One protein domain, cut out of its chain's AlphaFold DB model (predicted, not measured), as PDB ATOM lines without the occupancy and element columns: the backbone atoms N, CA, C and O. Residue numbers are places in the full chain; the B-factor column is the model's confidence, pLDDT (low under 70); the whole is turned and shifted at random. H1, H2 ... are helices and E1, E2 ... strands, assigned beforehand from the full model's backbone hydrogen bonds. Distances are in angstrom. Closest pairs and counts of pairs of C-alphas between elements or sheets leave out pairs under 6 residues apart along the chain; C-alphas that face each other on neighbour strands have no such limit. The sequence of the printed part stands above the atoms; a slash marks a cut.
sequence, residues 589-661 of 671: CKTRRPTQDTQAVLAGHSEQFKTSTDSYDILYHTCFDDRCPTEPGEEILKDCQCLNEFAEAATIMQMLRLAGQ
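AT A GLANCE: This is residues 589 to 661 of the 671 residues of an uncharacterized protein of Desulfuromonas sp. DDH964 (UniProt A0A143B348). A long, twisted two-stranded hairpin, E1 and E2, makes the length of the body, with a large loop, residues 597 to 613, at its far end and a short third strand, E3, beside the first half of E1. After E3 the chain folds back, and the single helix H1 runs free of the sheet, with an open gap between them. The printed part has 73 residues, with three named strands and then one named helix, in the order E1, E2, E3, H1; the sheet runs E2, E1, E3, antiparallel throughout, and the class is mixed, helices and strands. The whole is loose, with a radius of gyration of the C-alphas of 15.9 A, and its outline is only just flat, spanning 48 by 32 by 16 A.

HOW THE PARTS SIT: The inner strand E1, residues 589 to 596, forms a hairpin with the edge strand E2, residues 614 to 622. They are antiparallel at 153 degrees between their directions; the C-alphas of Pro 594 and Tyr 616 face each other at 4.5 A, and N 595 and O 615, 2.8 A apart, are within hydrogen-bond range. The other edge strand, E3, residues 635 to 641, is antiparallel to E1 at 162 degrees. The C-alphas of Thr 591 and Ile 636 face each other at 4.3 A, and N 592 and O 635, at 2.8 A, are within hydrogen-bond range. E2 and E3 are only just apart, their closest C-alphas being 8.2 A from each other. The sheet is twisted, with C-alphas up to 4.1 A off its best plane. H1, residues 646 to 661, is not on the sheet, with 0 pairs of C-alphas within 10 A, and is apart from E1 and E2. In H1 every O i to N i+4 pair is within hydrogen-bond range.

IN THESE COORDINATES: E1 begins at C-alpha 589, at (179.261, 198.407, 207.811), and measures 22.9 A from first to last C-alpha. E2, the longest strand by residues with 9, measures 26.2 A, and E3 15.9 A. H1 begins at C-alpha 646, at (192.170, 190.946, 206.489), and ends 22.2 A away at C-alpha 661, at (194.924, 169.533, 211.650).

THE WHOLE: The C-alphas farthest apart, those of Ala 603 and Asp 625, are 47.6 A from each other. The printed part has no cut. The links E1 to E2, 17 residues, and E2 to E3, 12 residues, are long; E3 to H1, 4 residues, is tight. Within the first, residues 600 to 601 pair with residues 604 to 605, antiparallel. Residues 644 to 661, of which 646 to 661 belong to H1, stand free. The mean pLDDT of the printed part is 70.3; residues 597 to 613 and 646 to 661 are under 70.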
ATOM      1  N   CYS A 589     179.423 198.406 206.366       85.44
ATOM      2  CA  CYS A 589     179.261 198.407 207.811       85.44
ATOM      3  C   CYS A 589     179.245 196.970 208.341       85.44
ATOM      4  O   CYS A 589     178.837 196.033 207.653       85.44
ATOM      5  N   LYS A 590     179.720 196.799 209.575       85.44
ATOM      6  CA  LYS A 590     179.708 195.531 210.313       85.44
ATOM      7  C   LYS A 590     178.620 195.633 211.368       85.44
ATOM      8  O   LYS A 590     178.696 196.522 212.219       85.44
ATOM      9  N   THR A 591     177.646 194.738 211.344       87.06
ATOM     10  CA  THR A 591     176.596 194.639 212.363       87.06
ATOM     11  C   THR A 591     176.726 193.319 213.119       87.06
ATOM     12  O   THR A 591     177.453 192.408 212.709       87.06
ATOM     13  N   ARG A 592     176.075 193.227 214.278       83.19
ATOM     14  CA  ARG A 592     175.893 191.968 214.999       83.19
ATOM     15  C   ARG A 592     174.432 191.740 215.324       83.19
ATOM     16  O   ARG A 592     173.725 192.685 215.670       83.19
ATOM     17  N   ARG A 593     174.019 190.479 215.306       84.56
ATOM     18  CA  ARG A 593     172.690 190.050 215.740       84.56
ATOM     19  C   ARG A 593     172.823 189.015 216.857       84.56
ATOM     20  O   ARG A 593     173.562 188.052 216.664       84.56
ATOM     21  N   PRO A 594     172.162 189.187 218.015       80.31
ATOM     22  CA  PRO A 594     172.173 188.177 219.065       80.31
ATOM     23  C   PRO A 594     171.472 186.899 218.585       80.31
ATOM     24  O   PRO A 594     170.402 186.953 217.978       80.31
ATOM     25  N   THR A 595     172.081 185.751 218.860       75.69
ATOM     26  CA  THR A 595     171.574 184.416 218.520       75.69
ATOM     27  C   THR A 595     171.757 183.477 219.701       75.69
ATOM     28  O   THR A 595     172.531 183.758 220.616       75.69
ATOM     29  N   GLN A 596     171.039 182.357 219.693       72.75
ATOM     30  CA  GLN A 596     171.248 181.293 220.667       72.75
ATOM     31  C   GLN A 596     171.814 180.065 219.967       72.75
ATOM     32  O   GLN A 596     171.158 179.455 219.120       72.75
ATOM     33  N   ASP A 597     173.036 179.690 220.337       62.84
ATOM     34  CA  ASP A 597     173.702 178.503 219.810       62.84
ATOM     35  C   ASP A 597     173.179 177.248 220.527       62.84
ATOM     36  O   ASP A 597     173.778 176.767 221.488       62.84
ATOM     37  N   THR A 598     172.021 176.749 220.080       63.34
ATOM     38  CA  THR A 598     171.305 175.575 220.629       63.34
ATOM     39  C   THR A 598     171.550 174.283 219.833       63.34
ATOM     40  O   THR A 598     170.799 173.311 219.957       63.34
ATOM     41  N   GLN A 599     172.591 174.247 218.993       56.28
ATOM     42  CA  GLN A 599     172.837 173.125 218.084       56.28
ATOM     43  C   GLN A 599     173.165 171.814 218.824       56.28
ATOM     44  O   GLN A 599     173.812 171.794 219.875       56.28
ATOM     45  N   ALA A 600     172.716 170.693 218.250       50.62
ATOM     46  CA  ALA A 600     173.016 169.354 218.748       50.62
ATOM     47  C   ALA A 600     174.429 168.935 218.315       50.62
ATOM     48  O   ALA A 600     174.717 168.829 217.124       50.62
ATOM     49  N   VAL A 601     175.303 168.674 219.287       55.03
ATOM     50  CA  VAL A 601     176.656 168.145 219.063       55.03
ATOM     51  C   VAL A 601     176.741 166.701 219.559       55.03
ATOM     52  O   VAL A 601     175.891 166.251 220.324       55.03
ATOM     53  N   LEU A 602     177.783 165.961 219.162       46.44
ATOM     54  CA  LEU A 602     177.991 164.545 219.532       46.44
ATOM     55  C   LEU A 602     177.919 164.256 221.049       46.44
ATOM     56  O   LEU A 602     177.695 163.113 221.435       46.44
ATOM     57  N   ALA A 603     178.098 165.274 221.897       49.78
ATOM     58  CA  ALA A 603     178.037 165.175 223.355       49.78
ATOM     59  C   ALA A 603     176.670 165.546 223.980       49.78
ATOM     60  O   ALA A 603     176.522 165.393 225.187       49.78
ATOM     61  N   GLY A 604     175.678 166.015 223.211       59.81
ATOM     62  CA  GLY A 604     174.363 166.455 223.708       59.81
ATOM     63  C   GLY A 604     173.963 167.857 223.224       59.81
ATOM     64  O   GLY A 604     174.503 168.364 222.241       59.81
ATOM     65  N   HIS A 605     173.010 168.494 223.915       56.53
ATOM     66  CA  HIS A 605     172.617 169.886 223.644       56.53
ATOM     67  C   HIS A 605     173.641 170.863 224.239       56.53
ATOM     68  O   HIS A 605     174.059 170.705 225.386       56.53
ATOM     69  N   SER A 606     174.025 171.891 223.480       56.72
ATOM     70  CA  SER A 606     175.028 172.901 223.862       56.72
ATOM     71  C   SER A 606     174.750 173.611 225.201       56.72
ATOM     72  O   SER A 606     175.697 173.967 225.903       56.72
ATOM     73  N   GLU A 607     173.479 173.734 225.609       57.91
ATOM     74  CA  GLU A 607     173.033 174.270 226.912       57.91
ATOM     75  C   GLU A 607     173.535 173.480 228.131       57.91
ATOM     76  O   GLU A 607     173.595 174.012 229.236       57.91
ATOM     77  N   GLN A 608     173.900 172.208 227.958       56.19
ATOM     78  CA  GLN A 608     174.316 171.341 229.066       56.19
ATOM     79  C   GLN A 608     175.791 171.524 229.450       56.19
ATOM     80  O   GLN A 608     176.202 171.090 230.526       56.19
ATOM     81  N   PHE A 609     176.589 172.156 228.582       58.25
ATOM     82  CA  PHE A 609     178.047 172.248 228.749       58.25
ATOM     83  C   PHE A 609     178.602 173.667 228.574       58.25
ATOM     84  O   PHE A 609     179.767 173.901 228.894       58.25
ATOM     85  N   LYS A 610     177.799 174.623 228.086       55.59
ATOM     86  CA  LYS A 610     178.159 176.046 228.004       55.59
ATOM     87  C   LYS A 610     177.459 176.836 229.112       55.59
ATOM     88  O   LYS A 610     176.272 176.662 229.353       55.59
ATOM     89  N   THR A 611     178.186 177.740 229.768       62.47
ATOM     90  CA  THR A 611     177.667 178.602 230.851       62.47
ATOM     91  C   THR A 611     176.675 179.671 230.365       62.47
ATOM     92  O   THR A 611     175.932 180.218 231.172       62.47
ATOM     93  N   SER A 612     176.672 179.978 229.063       65.00
ATOM     94  CA  SER A 612     175.661 180.770 228.349       65.00
ATOM     95  C   SER A 612     175.618 180.305 226.886       65.00
ATOM     96  O   SER A 612     176.653 179.924 226.329       65.00
ATOM     97  N   THR A 613     174.430 180.309 226.280       63.84
ATOM     98  CA  THR A 613     174.203 180.032 224.850       63.84
ATOM     99  C   THR A 613     174.088 181.296 224.004       63.84
ATOM    100  O   THR A 613     173.896 181.188 222.791       63.84
ATOM    101  N   ASP A 614     174.243 182.475 224.614       72.69
ATOM    102  CA  ASP A 614     174.213 183.751 223.909       72.69
ATOM    103  C   ASP A 614     175.429 183.852 222.981       72.69
ATOM    104  O   ASP A 614     176.586 183.860 223.412       72.69
ATOM    105  N   SER A 615     175.152 183.920 221.686       73.25
ATOM    106  CA  SER A 615     176.123 184.100 220.617       73.25
ATOM    107  C   SER A 615     175.739 185.318 219.781       73.25
ATOM    108  O   SER A 615     174.660 185.891 219.932       73.25
ATOM    109  N   TYR A 616     176.634 185.741 218.897       76.62
ATOM    110  CA  TYR A 616     176.371 186.819 217.957       76.62
ATOM    111  C   TYR A 616     176.734 186.370 216.548       76.62
ATOM    112  O   TYR A 616     177.863 185.946 216.308       76.62
ATOM    113  N   ASP A 617     175.801 186.533 215.614       75.31
ATOM    114  CA  ASP A 617     176.109 186.486 214.190       75.31
ATOM    115  C   ASP A 617     176.705 187.831 213.794       75.31
ATOM    116  O   ASP A 617     176.140 188.883 214.103       75.31
ATOM    117  N   ILE A 618     177.844 187.800 213.107       79.56
ATOM    118  CA  ILE A 618     178.473 188.986 212.530       79.56
ATOM    119  C   ILE A 618     178.035 189.090 211.074       79.56
ATOM    120  O   ILE A 618     178.226 188.157 210.295       79.56
ATOM    121  N   LEU A 619     177.468 190.237 210.716       77.69
ATOM    122  CA  LEU A 619     176.905 190.508 209.400       77.69
ATOM    123  C   LEU A 619     177.620 191.715 208.787       77.69
ATOM    124  O   LEU A 619     178.092 192.610 209.495       77.69
ATOM    125  N   TYR A 620     177.735 191.718 207.462       79.69
ATOM    126  CA  TYR A 620     178.369 192.789 206.701       79.69
ATOM    127  C   TYR A 620     177.389 193.289 205.650       79.69
ATOM    128  O   TYR A 620     176.915 192.501 204.834       79.69
ATOM    129  N   HIS A 621     177.127 194.594 205.652       76.44
ATOM    130  CA  HIS A 621     176.203 195.227 204.714       76.44
ATOM    131  C   HIS A 621     176.916 196.285 203.877       76.44
ATOM    132  O   HIS A 621     177.771 197.022 204.379       76.44
ATOM    133  N   THR A 622     176.544 196.390 202.603       78.69
ATOM    134  CA  THR A 622     176.941 197.511 201.742       78.69
ATOM    135  C   THR A 622     176.186 198.766 202.160       78.69
ATOM    136  O   THR A 622     174.962 198.732 202.301       78.69
ATOM    137  N   CYS A 623     176.893 199.877 202.341       79.38
ATOM    138  CA  CYS A 623     176.269 201.133 202.738       79.38
ATOM    139  C   CYS A 623     175.533 201.805 201.577       79.38
ATOM    140  O   CYS A 623     175.985 201.761 200.434       79.38
ATOM    141  N   PHE A 624     174.426 202.476 201.893       74.94
ATOM    142  CA  PHE A 624     173.650 203.279 200.949       74.94
ATOM    143  C   PHE A 624     173.511 204.701 201.505       74.94
ATOM    144  O   PHE A 624     173.094 204.857 202.649       74.94
ATOM    145  N   ASP A 625     173.896 205.730 200.741       73.44
ATOM    146  CA  ASP A 625     173.912 207.139 201.185       73.44
ATOM    147  C   ASP A 625     174.614 207.366 202.544       73.44
ATOM    148  O   ASP A 625     174.099 208.061 203.423       73.44
ATOM    149  N   ASP A 626     175.779 206.736 202.748       76.25
ATOM    150  CA  ASP A 626     176.527 206.744 204.021       76.25
ATOM    151  C   ASP A 626     175.718 206.233 205.237       76.25
ATOM    152  O   ASP A 626     176.036 206.537 206.387       76.25
ATOM    153  N   ARG A 627     174.680 205.420 205.001       82.19
ATOM    154  CA  ARG A 627     173.881 204.765 206.045       82.19
ATOM    155  C   ARG A 627     173.984 203.248 205.956       82.19
ATOM    156  O   ARG A 627     173.893 202.658 204.878       82.19
ATOM    157  N   CYS A 628     174.135 202.623 207.118       82.62
ATOM    158  CA  CYS A 628     174.139 201.175 207.268       82.62
ATOM    159  C   CYS A 628     172.692 200.641 207.260       82.62
ATOM    160  O   CYS A 628     171.907 201.047 208.124       82.62
ATOM    161  N   PRO A 629     172.306 199.759 206.320       84.06
ATOM    162  CA  PRO A 629     170.975 199.163 206.315       84.06
ATOM    163  C   PRO A 629     170.901 198.052 207.375       84.06
ATOM    164  O   PRO A 629     171.349 196.937 207.140       84.06
ATOM    165  N   THR A 630     170.367 198.359 208.560       82.19
ATOM    166  CA  THR A 630     170.207 197.386 209.655       82.19
ATOM    167  C   THR A 630     168.855 196.678 209.606       82.19
ATOM    168  O   THR A 630     167.812 197.311 209.413       82.19
ATOM    169  N   GLU A 631     168.845 195.368 209.852       79.31
ATOM    170  CA  GLU A 631     167.609 194.604 210.072       79.31
ATOM    171  C   GLU A 631     167.127 194.710 211.541       79.31
ATOM    172  O   GLU A 631     167.909 195.042 212.440       79.31
ATOM    173  N   PRO A 632     165.838 194.444 211.845       75.19
ATOM    174  CA  PRO A 632     165.327 194.484 213.216       75.19
ATOM    175  C   PRO A 632     166.089 193.538 214.159       75.19
ATOM    176  O   PRO A 632     166.130 192.329 213.944       75.19
ATOM    177  N   GLY A 633     166.650 194.087 215.241       76.12
ATOM    178  CA  GLY A 633     167.452 193.333 216.213       76.12
ATOM    179  C   GLY A 633     168.957 193.310 215.923       76.12
ATOM    180  O   GLY A 633     169.698 192.689 216.684       76.12
ATOM    181  N   GLU A 634     169.422 193.991 214.871       83.06
ATOM    182  CA  GLU A 634     170.848 194.193 214.603       83.06
ATOM    183  C   GLU A 634     171.412 195.446 215.285       83.06
ATOM    184  O   GLU A 634     170.798 196.514 215.296       83.06
ATOM    185  N   GLU A 635     172.633 195.326 215.804       85.50
ATOM    186  CA  GLU A 635     173.424 196.430 216.348       85.50
ATOM    187  C   GLU A 635     174.624 196.729 215.441       85.50
ATOM    188  O   GLU A 635     175.353 195.819 215.043       85.50
ATOM    189  N   ILE A 636     174.883 198.006 215.145       86.50
ATOM    190  CA  ILE A 636     176.046 198.423 214.347       86.50
ATOM    191  C   ILE A 636     177.314 198.346 215.208       86.50
ATOM    192  O   ILE A 636     177.423 199.017 216.233       86.50
ATOM    193  N   LEU A 637     178.293 197.551 214.772       82.75
ATOM    194  CA  LEU A 637     179.621 197.440 215.388       82.75
ATOM    195  C   LEU A 637     180.644 198.373 214.742       82.75
ATOM    196  O   LEU A 637     181.455 198.986 215.434       82.75
ATOM    197  N   LYS A 638     180.632 198.454 213.410       84.81
ATOM    198  CA  LYS A 638     181.434 199.401 212.632       84.81
ATOM    199  C   LYS A 638     180.516 200.067 211.622       84.81
ATOM    200  O   LYS A 638     179.928 199.373 210.799       84.81
ATOM    201  N   ASP A 639     180.404 201.384 211.709       84.50
ATOM    202  CA  ASP A 639     179.605 202.178 210.779       84.50
ATOM    203  C   ASP A 639     180.286 202.286 209.400       84.50
ATOM    204  O   ASP A 639     181.420 201.827 209.229       84.50
ATOM    205  N   CYS A 640     179.589 202.869 208.426       84.31
ATOM    206  CA  CYS A 640     179.983 202.943 207.023       84.31
ATOM    207  C   CYS A 640     181.389 203.512 206.797       84.31
ATOM    208  O   CYS A 640     181.623 204.716 206.877       84.31
ATOM    209  N   GLN A 641     182.332 202.630 206.461       82.88
ATOM    210  CA  GLN A 641     183.721 202.989 206.179       82.88
ATOM    211  C   GLN A 641     184.387 201.974 205.240       82.88
ATOM    212  O   GLN A 641     183.831 200.913 204.950       82.88
ATOM    213  N   CYS A 642     185.614 202.266 204.801       78.25
ATOM    214  CA  CYS A 642     186.473 201.273 204.156       78.25
ATOM    215  C   CYS A 642     186.899 200.210 205.178       78.25
ATOM    216  O   CYS A 642     187.850 200.413 205.938       78.25
ATOM    217  N   LEU A 643     186.199 199.077 205.223       75.88
ATOM    218  CA  LEU A 643     186.544 197.992 206.140       75.88
ATOM    219  C   LEU A 643     187.779 197.230 205.644       75.88
ATOM    220  O   LEU A 643     187.827 196.755 204.512       75.88
ATOM    221  N   ASN A 644     188.771 197.069 206.520       71.00
ATOM    222  CA  ASN A 644     189.917 196.189 206.308       71.00
ATOM    223  C   ASN A 644     189.960 195.135 207.423       71.00
ATOM    224  O   ASN A 644     190.554 195.363 208.475       71.00
ATOM    225  N   GLU A 645     189.322 193.988 207.180       72.62
ATOM    226  CA  GLU A 645     189.244 192.861 208.126       72.62
ATOM    227  C   GLU A 645     190.201 191.715 207.752       72.62
ATOM    228  O   GLU A 645     190.025 190.578 208.186       72.62
ATOM    229  N   PHE A 646     191.238 191.983 206.948       64.12
ATOM    230  CA  PHE A 646     192.170 190.946 206.489       64.12
ATOM    231  C   PHE A 646     192.817 190.176 207.653       64.12
ATOM    232  O   PHE A 646     192.974 188.960 207.580       64.12
ATOM    233  N   ALA A 647     193.153 190.858 208.751       67.69
ATOM    234  CA  ALA A 647     193.725 190.226 209.941       67.69
ATOM    235  C   ALA A 647     192.726 189.306 210.676       67.69
ATOM    236  O   ALA A 647     193.120 188.260 211.197       67.69
ATOM    237  N   GLU A 648     191.438 189.657 210.688       66.81
ATOM    238  CA  GLU A 648     190.366 188.862 211.304       66.81
ATOM    239  C   GLU A 648     190.043 187.635 210.428       66.81
ATOM    240  O   GLU A 648     190.011 186.505 210.910       66.81
ATOM    241  N   ALA A 649     189.957 187.813 209.107       64.00
ATOM    242  CA  ALA A 649     189.785 186.709 208.161       64.00
ATOM    243  C   ALA A 649     190.980 185.735 208.173       64.00
ATOM    244  O   ALA A 649     190.797 184.517 208.200       64.00
ATOM    245  N   ALA A 650     192.215 186.250 208.204       62.31
ATOM    246  CA  ALA A 650     193.421 185.425 208.256       62.31
ATOM    247  C   ALA A 650     193.513 184.608 209.554       62.31
ATOM    248  O   ALA A 650     193.940 183.453 209.523       62.31
ATOM    249  N   THR A 651     193.090 185.174 210.688       66.56
ATOM    250  CA  THR A 651     193.064 184.448 211.966       66.56
ATOM    251  C   THR A 651     191.981 183.371 211.991       66.56
ATOM    252  O   THR A 651     192.280 182.258 212.415       66.56
ATOM    253  N   ILE A 652     190.780 183.626 211.459       62.84
ATOM    254  CA  ILE A 652     189.724 182.604 211.332       62.84
ATOM    255  C   ILE A 652     190.180 181.451 210.429       62.84
ATOM    256  O   ILE A 652     190.065 180.288 210.810       62.84
ATOM    257  N   MET A 653     190.772 181.750 209.269       61.25
ATOM    258  CA  MET A 653     191.287 180.728 208.349       61.25
ATOM    259  C   MET A 653     192.436 179.919 208.966       61.25
ATOM    260  O   MET A 653     192.518 178.707 208.766       61.25
ATOM    261  N   GLN A 654     193.303 180.556 209.759       63.66
ATOM    262  CA  GLN A 654     194.365 179.862 210.485       63.66
ATOM    263  C   GLN A 654     193.812 179.001 211.631       63.66
ATOM    264  O   GLN A 654     194.311 177.899 211.844       63.66
ATOM    265  N   MET A 655     192.768 179.453 212.331       59.81
ATOM    266  CA  MET A 655     192.079 178.654 213.349       59.81
ATOM    267  C   MET A 655     191.360 177.450 212.734       59.81
ATOM    268  O   MET A 655     191.511 176.346 213.246       59.81
ATOM    269  N   LEU A 656     190.670 177.617 211.601       59.91
ATOM    270  CA  LEU A 656     190.069 176.511 210.845       59.91
ATOM    271  C   LEU A 656     191.129 175.524 210.342       59.91
ATOM    272  O   LEU A 656     190.930 174.316 210.423       59.91
ATOM    273  N   ARG A 657     192.283 176.015 209.876       53.19
ATOM    274  CA  ARG A 657     193.418 175.171 209.477       53.19
ATOM    275  C   ARG A 657     193.986 174.370 210.650       53.19
ATOM    276  O   ARG A 657     194.294 173.197 210.467       53.19
ATOM    277  N   LEU A 658     194.138 174.981 211.827       65.06
ATOM    278  CA  LEU A 658     194.617 174.302 213.036       65.06
ATOM    279  C   LEU A 658     193.586 173.287 213.557       65.06
ATOM    280  O   LEU A 658     193.956 172.159 213.860       65.06
ATOM    281  N   ALA A 659     192.295 173.631 213.562       57.38
ATOM    282  CA  ALA A 659     191.212 172.708 213.914       57.38
ATOM    283  C   ALA A 659     191.083 171.541 212.912       57.38
ATOM    284  O   ALA A 659     190.798 170.408 213.299       57.38
ATOM    285  N   GLY A 660     191.344 171.800 211.626       46.97
ATOM    286  CA  GLY A 660     191.450 170.788 210.571       46.97
ATOM    287  C   GLY A 660     192.656 169.854 210.739       46.97
ATOM    288  O   GLY A 660     192.586 168.681 210.390       46.97
ATOM    289  N   GLN A 661     193.762 170.355 211.297       51.47
ATOM    290  CA  GLN A 661     194.924 169.533 211.650       51.47
ATOM    291  C   GLN A 661     194.658 168.664 212.890       51.47
ATOM    292  O   GLN A 661     195.125 167.532 212.926       51.47
TER     293      GLN A 661